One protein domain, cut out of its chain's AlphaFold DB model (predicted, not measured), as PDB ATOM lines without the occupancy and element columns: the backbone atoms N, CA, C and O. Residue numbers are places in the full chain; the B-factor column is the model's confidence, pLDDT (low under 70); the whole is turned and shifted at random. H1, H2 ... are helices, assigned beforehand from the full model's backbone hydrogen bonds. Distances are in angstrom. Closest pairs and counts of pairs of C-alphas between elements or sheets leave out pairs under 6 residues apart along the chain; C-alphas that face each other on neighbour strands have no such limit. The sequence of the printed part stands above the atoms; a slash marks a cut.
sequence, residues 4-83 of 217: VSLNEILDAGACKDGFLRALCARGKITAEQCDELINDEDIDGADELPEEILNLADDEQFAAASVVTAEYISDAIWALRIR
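This is residues 4 to 83 of the 217 residues of an uncharacterized protein of Dickeya dianthicola (UniProt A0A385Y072). The model is a compact globule of helices gathered round H2 in the middle, with H1 and H3 along different sides of it, each running opposite ways to H2, and H6 crossing it. The short H5 packs on H2, and the short H4 is near it. The printed part has 80 residues, with six named helices in the order H1 to H6 and no named strand, and its class is all helix. The radius of gyration of the C-alphas is 11.2 A, and the rounded outline spans 30 by 25 by 21 A.

H1 is residues 6 to 11, 8.7 A long, beginning at C-alpha 6 (22.780, 31.857, 6.262). H2, residues 16 to 25, is the longest at 14.2 A. H3, residues 31 to 39, is 12.2 A long. H4, residues 51 to 54, is 4.9 A, and H5, residues 64 to 67, is 6.1 A. H6, residues 73 to 80, is 10.3 A long and ends at C-alpha 80 (30.757, 29.386, 12.735).

H2 is the hub. H1 and H2 touch as a helical hairpin at a shallow tilt of 14 degrees, closest at the C-alphas of Ile 9 and Phe 19, 6.7 A. H2 and H3 touch as another, at 1 degree, closest at the C-alphas of Leu 20 and Cys 34, 5.7 A. H6 touches H2 about perpendicular, at 86 degrees, with the C-alphas of Gly 18 and Asp 75 closest at 4.2 A. H5 touches H2, with the C-alphas of Ala 22 and Val 67 closest at 5.7 A. H4 and H2 are near each other, while H1 and H3 are apart. Every O i to N i+4 pair is within hydrogen-bond range in H1, H2, H3 and H6; H4 and H5 are too short for such a pair.

The C-alphas farthest apart, of Asp 42 and Ala 63, are 31.5 A apart. The printed part has no cut. The link from H3 to H4, 11 residues, is long. Mean pLDDT of the printed part is 86.8, with residues 79 to 83 under 70.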
ATOM      1  N   VAL A   4      23.427  33.559  14.144       90.38
ATOM      2  CA  VAL A   4      23.948  33.743  12.786       90.38
ATOM      3  C   VAL A   4      22.794  33.673  11.781       90.38
ATOM      4  O   VAL A   4      21.746  33.100  12.093       90.38
ATOM      5  N   SER A   5      22.981  34.221  10.583       92.50
ATOM      6  CA  SER A   5      22.142  33.967   9.404       92.50
ATOM      7  C   SER A   5      22.883  33.127   8.356       92.50
ATOM      8  O   SER A   5      24.099  32.939   8.433       92.50
ATOM      9  N   LEU A   6      22.159  32.606   7.361       92.00
ATOM     10  CA  LEU A   6      22.780  31.857   6.262       92.00
ATOM     11  C   LEU A   6      23.649  32.770   5.387       92.00
ATOM     12  O   LEU A   6      24.724  32.345   4.969       92.00
ATOM     13  N   ASN A   7      23.232  34.023   5.176       91.88
ATOM     14  CA  ASN A   7      24.049  35.022   4.482       91.88
ATOM     15  C   ASN A   7      25.354  35.317   5.228       91.88
ATOM     16  O   ASN A   7      26.410  35.335   4.611       91.88
ATOM     17  N   GLU A   8      25.314  35.463   6.557       89.50
ATOM     18  CA  GLU A   8      26.536  35.671   7.348       89.50
ATOM     19  C   GLU A   8      27.514  34.491   7.209       89.50
ATOM     20  O   GLU A   8      28.725  34.707   7.150       89.50
ATOM     21  N   ILE A   9      27.005  33.254   7.128       87.38
ATOM     22  CA  ILE A   9      27.817  32.047   6.894       87.38
ATOM     23  C   ILE A   9      28.441  32.049   5.499       87.38
ATOM     24  O   ILE A   9      29.631  31.751   5.365       87.38
ATOM     25  N   LEU A  10      27.658  32.394   4.480       86.81
ATOM     26  CA  LEU A  10      28.114  32.433   3.095       86.81
ATOM     27  C   LEU A  10      29.156  33.540   2.867       86.81
ATOM     28  O   LEU A  10      30.256  33.257   2.394       86.81
ATOM     29  N   ASP A  11      28.854  34.776   3.274       85.06
ATOM     30  CA  ASP A  11      29.702  35.962   3.066       85.06
ATOM     31  C   ASP A  11      31.070  35.843   3.735       85.06
ATOM     32  O   ASP A  11      32.062  36.435   3.302       85.06
ATOM     33  N   ALA A  12      31.140  35.073   4.814       77.00
ATOM     34  CA  ALA A  12      32.371  34.865   5.545       77.00
ATOM     35  C   ALA A  12      33.212  33.685   5.029       77.00
ATOM     36  O   ALA A  12      34.253  33.377   5.617       77.00
ATOM     37  N   GLY A  13      32.801  33.061   3.920       74.94
ATOM     38  CA  GLY A  13      33.588  32.053   3.213       74.94
ATOM     39  C   GLY A  13      33.640  30.710   3.933       74.94
ATOM     40  O   GLY A  13      34.709  30.102   4.031       74.94
ATOM     41  N   ALA A  14      32.509  30.255   4.479       77.25
ATOM     42  CA  ALA A  14      32.390  28.888   4.977       77.25
ATOM     43  C   ALA A  14      32.744  27.866   3.879       77.25
ATOM     44  O   ALA A  14      32.541  28.113   2.690       77.25
ATOM     45  N   CYS A  15      33.257  26.695   4.271       83.62
ATOM     46  CA  CYS A  15      33.430  25.604   3.315       83.62
ATOM     47  C   CYS A  15      32.070  25.149   2.763       83.62
ATOM     48  O   CYS A  15      31.042  25.294   3.435       83.62
ATOM     49  N   LYS A  16      32.092  24.552   1.564       88.38
ATOM     50  CA  LYS A  16      30.922  23.968   0.893       88.38
ATOM     51  C   LYS A  16      30.083  23.126   1.862       88.38
ATOM     52  O   LYS A  16      28.907  23.409   2.076       88.38
ATOM     53  N   ASP A  17      30.721  22.165   2.523       88.81
ATOM     54  CA  ASP A  17      30.082  21.225   3.445       88.81
ATOM     55  C   ASP A  17      29.425  21.933   4.634       88.81
ATOM     56  O   ASP A  17      28.273  21.658   4.967       88.81
ATOM     57  N   GLY A  18      30.115  22.900   5.246       85.75
ATOM     58  CA  GLY A  18      29.586  23.676   6.370       85.75
ATOM     59  C   GLY A  18      28.346  24.480   5.993       85.75
ATOM     60  O   GLY A  18      27.358  24.475   6.733       85.75
ATOM     61  N   PHE A  19      28.364  25.125   4.826       90.44
ATOM     62  CA  PHE A  19      27.220  25.884   4.329       90.44
ATOM     63  C   PHE A  19      26.036  24.974   3.963       90.44
ATOM     64  O   PHE A  19      24.907  25.224   4.395       90.44
ATOM     65  N   LEU A  20      26.279  23.868   3.252       92.44
ATOM     66  CA  LEU A  20      25.238  22.902   2.882       92.44
ATOM     67  C   LEU A  20      24.607  22.229   4.108       92.44
ATOM     68  O   LEU A  20      23.383  22.098   4.186       92.44
ATOM     69  N   ARG A  21      25.407  21.865   5.118       91.12
ATOM     70  CA  ARG A  21      24.894  21.307   6.380       91.12
ATOM     71  C   ARG A  21      24.048  22.330   7.143       91.12
ATOM     72  O   ARG A  21      23.018  21.946   7.700       91.12
ATOM     73  N   ALA A  22      24.398  23.619   7.105       90.94
ATOM     74  CA  ALA A  22      23.558  24.682   7.660       90.94
ATOM     75  C   ALA A  22      22.226  24.822   6.898       90.94
ATOM     76  O   ALA A  22      21.168  24.846   7.530       90.94
ATOM     77  N   LEU A  23      22.240  24.830   5.558       93.50
ATOM     78  CA  LEU A  23      21.020  24.846   4.736       93.50
ATOM     79  C   LEU A  23      20.113  23.642   5.027       93.50
ATOM     80  O   LEU A  23      18.901  23.800   5.207       93.50
ATOM     81  N   CYS A  24      20.697  22.447   5.121       93.00
ATOM     82  CA  CYS A  24      19.986  21.211   5.432       93.00
ATOM     83  C   CYS A  24      19.367  21.251   6.837       93.00
ATOM     84  O   CYS A  24      18.189  20.938   7.004       93.00
ATOM     85  N   ALA A  25      20.118  21.693   7.851       91.12
ATOM     86  CA  ALA A  25      19.619  21.837   9.222       91.12
ATOM     87  C   ALA A  25      18.485  22.874   9.334       91.12
ATOM     88  O   ALA A  25      17.606  22.760  10.189       91.12
ATOM     89  N   ARG A  26      18.477  23.873   8.444       92.94
ATOM     90  CA  ARG A  26      17.411  24.879   8.322       92.94
ATOM     91  C   ARG A  26      16.246  24.433   7.433       92.94
ATOM     92  O   ARG A  26      15.292  25.192   7.274       92.94
ATOM     93  N   GLY A  27      16.295  23.223   6.873       92.88
ATOM     94  CA  GLY A  27      15.251  22.679   6.004       92.88
ATOM     95  C   GLY A  27      15.123  23.402   4.661       92.88
ATOM     96  O   GLY A  27      14.065  23.330   4.037       92.88
ATOM     97  N   LYS A  28      16.167  24.121   4.227       95.12
ATOM     98  CA  LYS A  28      16.207  24.803   2.923       95.12
ATOM     99  C   LYS A  28      16.452  23.826   1.775       95.12
ATOM    100  O   LYS A  28      15.952  24.042   0.678       95.12
ATOM    101  N   ILE A  29      17.181  22.751   2.060       96.06
ATOM    102  CA  ILE A  29      17.446  21.628   1.156       96.06
ATOM    103  C   ILE A  29      17.195  20.313   1.895       96.06
ATOM    104  O   ILE A  29      17.207  20.273   3.129       96.06
ATOM    105  N   THR A  30      16.955  19.233   1.153       95.56
ATOM    106  CA  THR A  30      16.839  17.894   1.746       95.56
ATOM    107  C   THR A  30      18.214  17.332   2.121       95.56
ATOM    108  O   THR A  30      19.243  17.792   1.629       95.56
ATOM    109  N   ALA A  31      18.237  16.301   2.972       92.25
ATOM    110  CA  ALA A  31      19.472  15.578   3.283       92.25
ATOM    111  C   ALA A  31      20.103  14.945   2.031       92.25
ATOM    112  O   ALA A  31      21.314  14.985   1.877       92.25
ATOM    113  N   GLU A  32      19.276  14.441   1.111       94.75
ATOM    114  CA  GLU A  32      19.727  13.864  -0.161       94.75
ATOM    115  C   GLU A  32      20.405  14.913  -1.050       94.75
ATOM    116  O   GLU A  32      21.518  14.686  -1.508       94.75
ATOM    117  N   GLN A  33      19.794  16.092  -1.213       94.38
ATOM    118  CA  GLN A  33      20.399  17.198  -1.966       94.38
ATOM    119  C   GLN A  33      21.698  17.691  -1.318       94.38
ATOM    120  O   GLN A  33      22.655  18.021  -2.009       94.38
ATOM    121  N   CYS A  34      21.728  17.754   0.017       93.44
ATOM    122  CA  CYS A  34      22.922  18.119   0.771       93.44
ATOM    123  C   CYS A  34      24.065  17.132   0.503       93.44
ATOM    124  O   CYS A  34      25.162  17.552   0.145       93.44
ATOM    125  N   ASP A  35      23.803  15.828   0.622       92.81
ATOM    126  CA  ASP A  35      24.816  14.797   0.399       92.81
ATOM    127  C   ASP A  35      25.254  14.729  -1.075       92.81
ATOM    128  O   ASP A  35      26.436  14.526  -1.338       92.81
ATOM    129  N   GLU A  36      24.352  14.936  -2.039       94.62
ATOM    130  CA  GLU A  36      24.698  14.994  -3.467       94.62
ATOM    131  C   GLU A  36      25.685  16.135  -3.756       94.62
ATOM    132  O   GLU A  36      26.755  15.890  -4.303       94.62
ATOM    133  N   LEU A  37      25.384  17.354  -3.298       93.81
ATOM    134  CA  LEU A  37      26.236  18.530  -3.515       93.81
ATOM    135  C   LEU A  37      27.571  18.454  -2.755       93.81
ATOM    136  O   LEU A  37      28.593  18.951  -3.234       93.81
ATOM    137  N   ILE A  38      27.590  17.831  -1.572       90.69
ATOM    138  CA  ILE A  38      28.834  17.586  -0.827       90.69
ATOM    139  C   ILE A  38      29.746  16.636  -1.608       90.69
ATOM    140  O   ILE A  38      30.940  16.904  -1.738       90.69
ATOM    141  N   ASN A  39      29.184  15.553  -2.145       91.81
ATOM    142  CA  ASN A  39      29.943  14.529  -2.864       91.81
ATOM    143  C   ASN A  39      30.214  14.878  -4.335       91.81
ATOM    144  O   ASN A  39      30.869  14.096  -5.021       91.81
ATOM    145  N   ASP A  40      29.719  16.018  -4.816       92.25
ATOM    146  CA  ASP A  40      30.030  16.512  -6.150       92.25
ATOM    147  C   ASP A  40      31.505  16.946  -6.218       92.25
ATOM    148  O   ASP A  40      31.912  17.918  -5.573       92.25
ATOM    149  N   GLU A  41      32.299  16.176  -6.968       88.44
ATOM    150  CA  GLU A  41      33.730  16.411  -7.193       88.44
ATOM    151  C   GLU A  41      33.987  17.608  -8.124       88.44
ATOM    152  O   GLU A  41      35.116  18.092  -8.171       88.44
ATOM    153  N   ASP A  42      32.966  18.095  -8.839       90.44
ATOM    154  CA  ASP A  42      33.071  19.270  -9.710       90.44
ATOM    155  C   ASP A  42      32.840  20.594  -8.945       90.44
ATOM    156  O   ASP A  42      32.952  21.667  -9.541       90.44
ATOM    157  N   ILE A  43      32.518  20.536  -7.642       86.81
ATOM    158  CA  ILE A  43      32.290  21.705  -6.777       86.81
ATOM    159  C   ILE A  43      33.296  21.685  -5.620       86.81
ATOM    160  O   ILE A  43      33.116  20.958  -4.637       86.81
ATOM    161  N   ASP A  44      34.322  22.529  -5.687       81.31
ATOM    162  CA  ASP A  44      35.375  22.610  -4.666       81.31
ATOM    163  C   ASP A  44      35.014  23.593  -3.537       81.31
ATOM    164  O   ASP A  44      35.402  23.413  -2.375       81.31
ATOM    165  N   GLY A  45      34.261  24.645  -3.868       81.75
ATOM    166  CA  GLY A  45      33.977  25.778  -2.984       81.75
ATOM    167  C   GLY A  45      32.491  26.058  -2.777       81.75
ATOM    168  O   GLY A  45      31.637  25.659  -3.565       81.75
ATOM    169  N   ALA A  46      32.161  26.784  -1.704       82.62
ATOM    170  CA  ALA A  46      30.796  27.278  -1.510       82.62
ATOM    171  C   ALA A  46      30.406  28.305  -2.589       82.62
ATOM    172  O   ALA A  46      29.241  28.391  -2.950       82.62
ATOM    173  N   ASP A  47      31.371  29.052  -3.126       81.56
ATOM    174  CA  ASP A  47      31.209  30.024  -4.210       81.56
ATOM    175  C   ASP A  47      30.933  29.392  -5.583       81.56
ATOM    176  O   ASP A  47      30.449  30.077  -6.484       81.56
ATOM    177  N   GLU A  48      31.188  28.092  -5.730       88.38
ATOM    178  CA  GLU A  48      30.913  27.311  -6.943       88.38
ATOM    179  C   GLU A  48      29.547  26.606  -6.899       88.38
ATOM    180  O   GLU A  48      29.144  25.960  -7.867       88.38
ATOM    181  N   LEU A  49      28.808  26.734  -5.790       92.25
ATOM    182  CA  LEU A  49      27.479  26.145  -5.668       92.25
ATOM    183  C   LEU A  49      26.502  26.753  -6.688       92.25
ATOM    184  O   LEU A  49      26.591  27.945  -7.000       92.25
ATOM    185  N   PRO A  50      25.511  25.974  -7.167       93.75
ATOM    186  CA  PRO A  50      24.498  26.489  -8.079       93.75
ATOM    187  C   PRO A  50      23.826  27.748  -7.519       93.75
ATOM    188  O   PRO A  50      23.477  27.791  -6.337       93.75
ATOM    189  N   GLU A  51      23.574  28.754  -8.366       93.94
ATOM    190  CA  GLU A  51      22.934  30.015  -7.943       93.94
ATOM    191  C   GLU A  51      21.615  29.771  -7.195       93.94
ATOM    192  O   GLU A  51      21.277  30.477  -6.250       93.94
ATOM    193  N   GLU A  52      20.875  28.735  -7.584       94.19
ATOM    194  CA  GLU A  52      19.637  28.296  -6.937       94.19
ATOM    195  C   GLU A  52      19.838  27.925  -5.463       94.19
ATOM    196  O   GLU A  52      18.968  28.219  -4.647       94.19
ATOM    197  N   ILE A  53      20.982  27.325  -5.120       94.88
ATOM    198  CA  ILE A  53      21.370  26.963  -3.753       94.88
ATOM    199  C   ILE A  53      21.851  28.196  -2.990       94.88
ATOM    200  O   ILE A  53      21.433  28.411  -1.854       94.88
ATOM    201  N   LEU A  54      22.677  29.038  -3.618       91.94
ATOM    202  CA  LEU A  54      23.166  30.282  -3.015       91.94
ATOM    203  C   LEU A  54      22.017  31.232  -2.647       91.94
ATOM    204  O   LEU A  54      22.003  31.801  -1.559       91.94
ATOM    205  N   ASN A  55      20.998  31.327  -3.503       94.31
ATOM    206  CA  ASN A  55      19.813  32.162  -3.288       94.31
ATOM    207  C   ASN A  55      18.893  31.679  -2.149       94.31
ATOM    208  O   ASN A  55      17.946  32.381  -1.794       94.31
ATOM    209  N   LEU A  56      19.134  30.493  -1.576       94.75
ATOM    210  CA  LEU A  56      18.430  30.028  -0.374       94.75
ATOM    211  C   LEU A  56      18.972  30.671   0.908       94.75
ATOM    212  O   LEU A  56      18.327  30.547   1.956       94.75
ATOM    213  N   ALA A  57      20.139  31.320   0.841       92.75
ATOM    214  CA  ALA A  57      20.688  32.071   1.953       92.75
ATOM    215  C   ALA A  57      19.815  33.299   2.244       92.75
ATOM    216  O   ALA A  57      19.505  34.110   1.372       92.75
ATOM    217  N   ASP A  58      19.375  33.405   3.494       93.44
ATOM    218  CA  ASP A  58      18.586  34.519   3.991       93.44
ATOM    219  C   ASP A  58      19.256  35.180   5.202       93.44
ATOM    220  O   ASP A  58      20.239  34.689   5.769       93.44
ATOM    221  N   ASP A  59      18.696  36.324   5.594       95.06
ATOM    222  CA  ASP A  59      19.109  37.093   6.768       95.06
ATOM    223  C   ASP A  59      18.364  36.672   8.046       95.06
ATOM    224  O   ASP A  59      18.423  37.369   9.065       95.06
ATOM    225  N   GLU A  60      17.628  35.552   8.022       94.94
ATOM    226  CA  GLU A  60      16.911  35.078   9.203       94.94
ATOM    227  C   GLU A  60      17.923  34.643  10.270       94.94
ATOM    228  O   GLU A  60      18.688  33.698  10.090       94.94
ATOM    229  N   GLN A  61      17.917  35.336  11.409       94.12
ATOM    230  CA  GLN A  61      18.783  35.006  12.534       94.12
ATOM    231  C   GLN A  61      18.291  33.739  13.235       94.12
ATOM    232  O   GLN A  61      17.153  33.671  13.706       94.12
ATOM    233  N   PHE A  62      19.177  32.758  13.378       92.56
ATOM    234  CA  PHE A  62      18.941  31.542  14.149       92.56
ATOM    235  C   PHE A  62      20.068  31.302  15.154       92.56
ATOM    236  O   PHE A  62      21.157  31.870  15.069       92.56
ATOM    237  N   ALA A  63      19.797  30.473  16.162       91.44
ATOM    238  CA  ALA A  63      20.798  30.117  17.158       91.44
ATOM    239  C   ALA A  63      21.914  29.296  16.501       91.44
ATOM    240  O   ALA A  63      21.645  28.226  15.967       91.44
ATOM    241  N   ALA A  64      23.171  29.729  16.616       87.75
ATOM    242  CA  ALA A  64      24.313  29.001  16.053       87.75
ATOM    243  C   ALA A  64      24.377  27.537  16.529       87.75
ATOM    244  O   ALA A  64      24.789  26.650  15.790       87.75
ATOM    245  N   ALA A  65      23.913  27.262  17.753       89.00
ATOM    246  CA  ALA A  65      23.841  25.911  18.303       89.00
ATOM    247  C   ALA A  65      22.904  24.968  17.520       89.00
ATOM    248  O   ALA A  65      23.097  23.759  17.573       89.00
ATOM    249  N   SER A  66      21.907  25.480  16.785       89.06
ATOM    250  CA  SER A  66      20.917  24.635  16.098       89.06
ATOM    251  C   SER A  66      21.457  23.923  14.857       89.06
ATOM    252  O   SER A  66      20.762  23.071  14.313       89.06
ATOM    253  N   VAL A  67      22.648  24.294  14.381       85.50
ATOM    254  CA  VAL A  67      23.307  23.670  13.219       85.50
ATOM    255  C   VAL A  67      24.507  22.804  13.619       85.50
ATOM    256  O   VAL A  67      25.199  22.273  12.756       85.50
ATOM    257  N   VAL A  68      24.764  22.649  14.922       84.94
ATOM    258  CA  VAL A  68      25.870  21.839  15.444       84.94
ATOM    259  C   VAL A  68      25.381  20.421  15.723       84.94
ATOM    260  O   VAL A  68      24.489  20.211  16.543       84.94
ATOM    261  N   THR A  69      26.005  19.435  15.081       81.44
ATOM    262  CA  THR A  69      25.786  18.009  15.356       81.44
ATOM    263  C   THR A  69      27.120  17.301  15.573       81.44
ATOM    264  O   THR A  69      28.157  17.776  15.115       81.44
ATOM    265  N   ALA A  70      27.107  16.148  16.247       74.94
ATOM    266  CA  ALA A  70      28.326  15.367  16.475       74.94
ATOM    267  C   ALA A  70      28.916  14.769  15.191       74.94
ATOM    268  O   ALA A  70      30.133  14.607  15.086       74.94
ATOM    269  N   GLU A  71      28.065  14.470  14.210       76.88
ATOM    270  CA  GLU A  71      28.475  13.928  12.911       76.88
ATOM    271  C   GLU A  71      29.244  14.960  12.075       76.88
ATOM    272  O   GLU A  71      30.236  14.604  11.442       76.88
ATOM    273  N   TYR A  72      28.849  16.238  12.142       77.31
ATOM    274  CA  TYR A  72      29.372  17.316  11.286       77.31
ATOM    275  C   TYR A  72      29.941  18.483  12.103       77.31
ATOM    276  O   TYR A  72      29.923  19.637  11.674       77.31
ATOM    277  N   ILE A  73      30.452  18.206  13.308       78.75
ATOM    278  CA  ILE A  73      30.959  19.245  14.217       78.75
ATOM    279  C   ILE A  73      32.090  20.059  13.577       78.75
ATOM    280  O   ILE A  73      32.171  21.269  13.777       78.75
ATOM    281  N   SER A  74      32.942  19.412  12.777       74.38
ATOM    282  CA  SER A  74      34.016  20.074  12.034       74.38
ATOM    283  C   SER A  74      33.459  21.115  11.066       74.38
ATOM    284  O   SER A  74      33.923  22.255  11.067       74.38
ATOM    285  N   ASP A  75      32.437  20.746  10.300       77.06
ATOM    286  CA  ASP A  75      31.814  21.602   9.288       77.06
ATOM    287  C   ASP A  75      31.060  22.755   9.952       77.06
ATOM    288  O   ASP A  75      31.183  23.907   9.537       77.06
ATOM    289  N   ALA A  76      30.380  22.474  11.067       74.75
ATOM    290  CA  ALA A  76      29.739  23.492  11.888       74.75
ATOM    291  C   ALA A  76      30.761  24.488  12.468       74.75
ATOM    292  O   ALA A  76      30.526  25.692  12.452       74.75
ATOM    293  N   ILE A  77      31.928  24.029  12.937       73.19
ATOM    294  CA  ILE A  77      32.994  24.927  13.408       73.19
ATOM    295  C   ILE A  77      33.490  25.817  12.267       73.19
ATOM    296  O   ILE A  77      33.684  27.012  12.486       73.19
ATOM    297  N   TRP A  78      33.693  25.270  11.067       71.31
ATOM    298  CA  TRP A  78      34.111  26.057   9.904       71.31
ATOM    299  C   TRP A  78      33.065  27.095   9.505       71.31
ATOM    300  O   TRP A  78      33.428  28.253   9.301       71.31
ATOM    301  N   ALA A  79      31.784  26.723   9.506       67.81
ATOM    302  CA  ALA A  79      30.678  27.645   9.267       67.81
ATOM    303  C   ALA A  79      30.566  28.741  10.344       67.81
ATOM    304  O   ALA A  79      30.173  29.857  10.038       67.81
ATOM    305  N   LEU A  80      30.929  28.461  11.602       66.69
ATOM    306  CA  LEU A  80      30.757  29.386  12.735       66.69
ATOM    307  C   LEU A  80      32.003  30.221  13.077       66.69
ATOM    308  O   LEU A  80      31.910  31.216  13.802       66.69
ATOM    309  N   ARG A  81      33.178  29.872  12.537       63.47
ATOM    310  CA  ARG A  81      34.454  30.587  12.767       63.47
ATOM    311  C   ARG A  81      34.485  32.010  12.176       63.47
ATOM    312  O   ARG A  81      35.429  32.764  12.406       63.47
ATOM    313  N   ILE A  82      33.421  32.380  11.484       60.19
ATOM    314  CA  ILE A  82      33.158  33.614  10.744       60.19
ATOM    315  C   ILE A  82      32.979  34.880  11.600       60.19
ATOM    316  O   ILE A  82      32.946  35.985  11.069       60.19
ATOM    317  N   ARG A  83      32.882  34.744  12.930       66.38
ATOM    318  CA  ARG A  83      32.735  35.867  13.875       66.38
ATOM    319  C   ARG A  83      34.081  36.201  14.539       66.38
ATOM    320  O   ARG A  83      34.421  35.569  15.551       66.38
TER     321      ARG A  83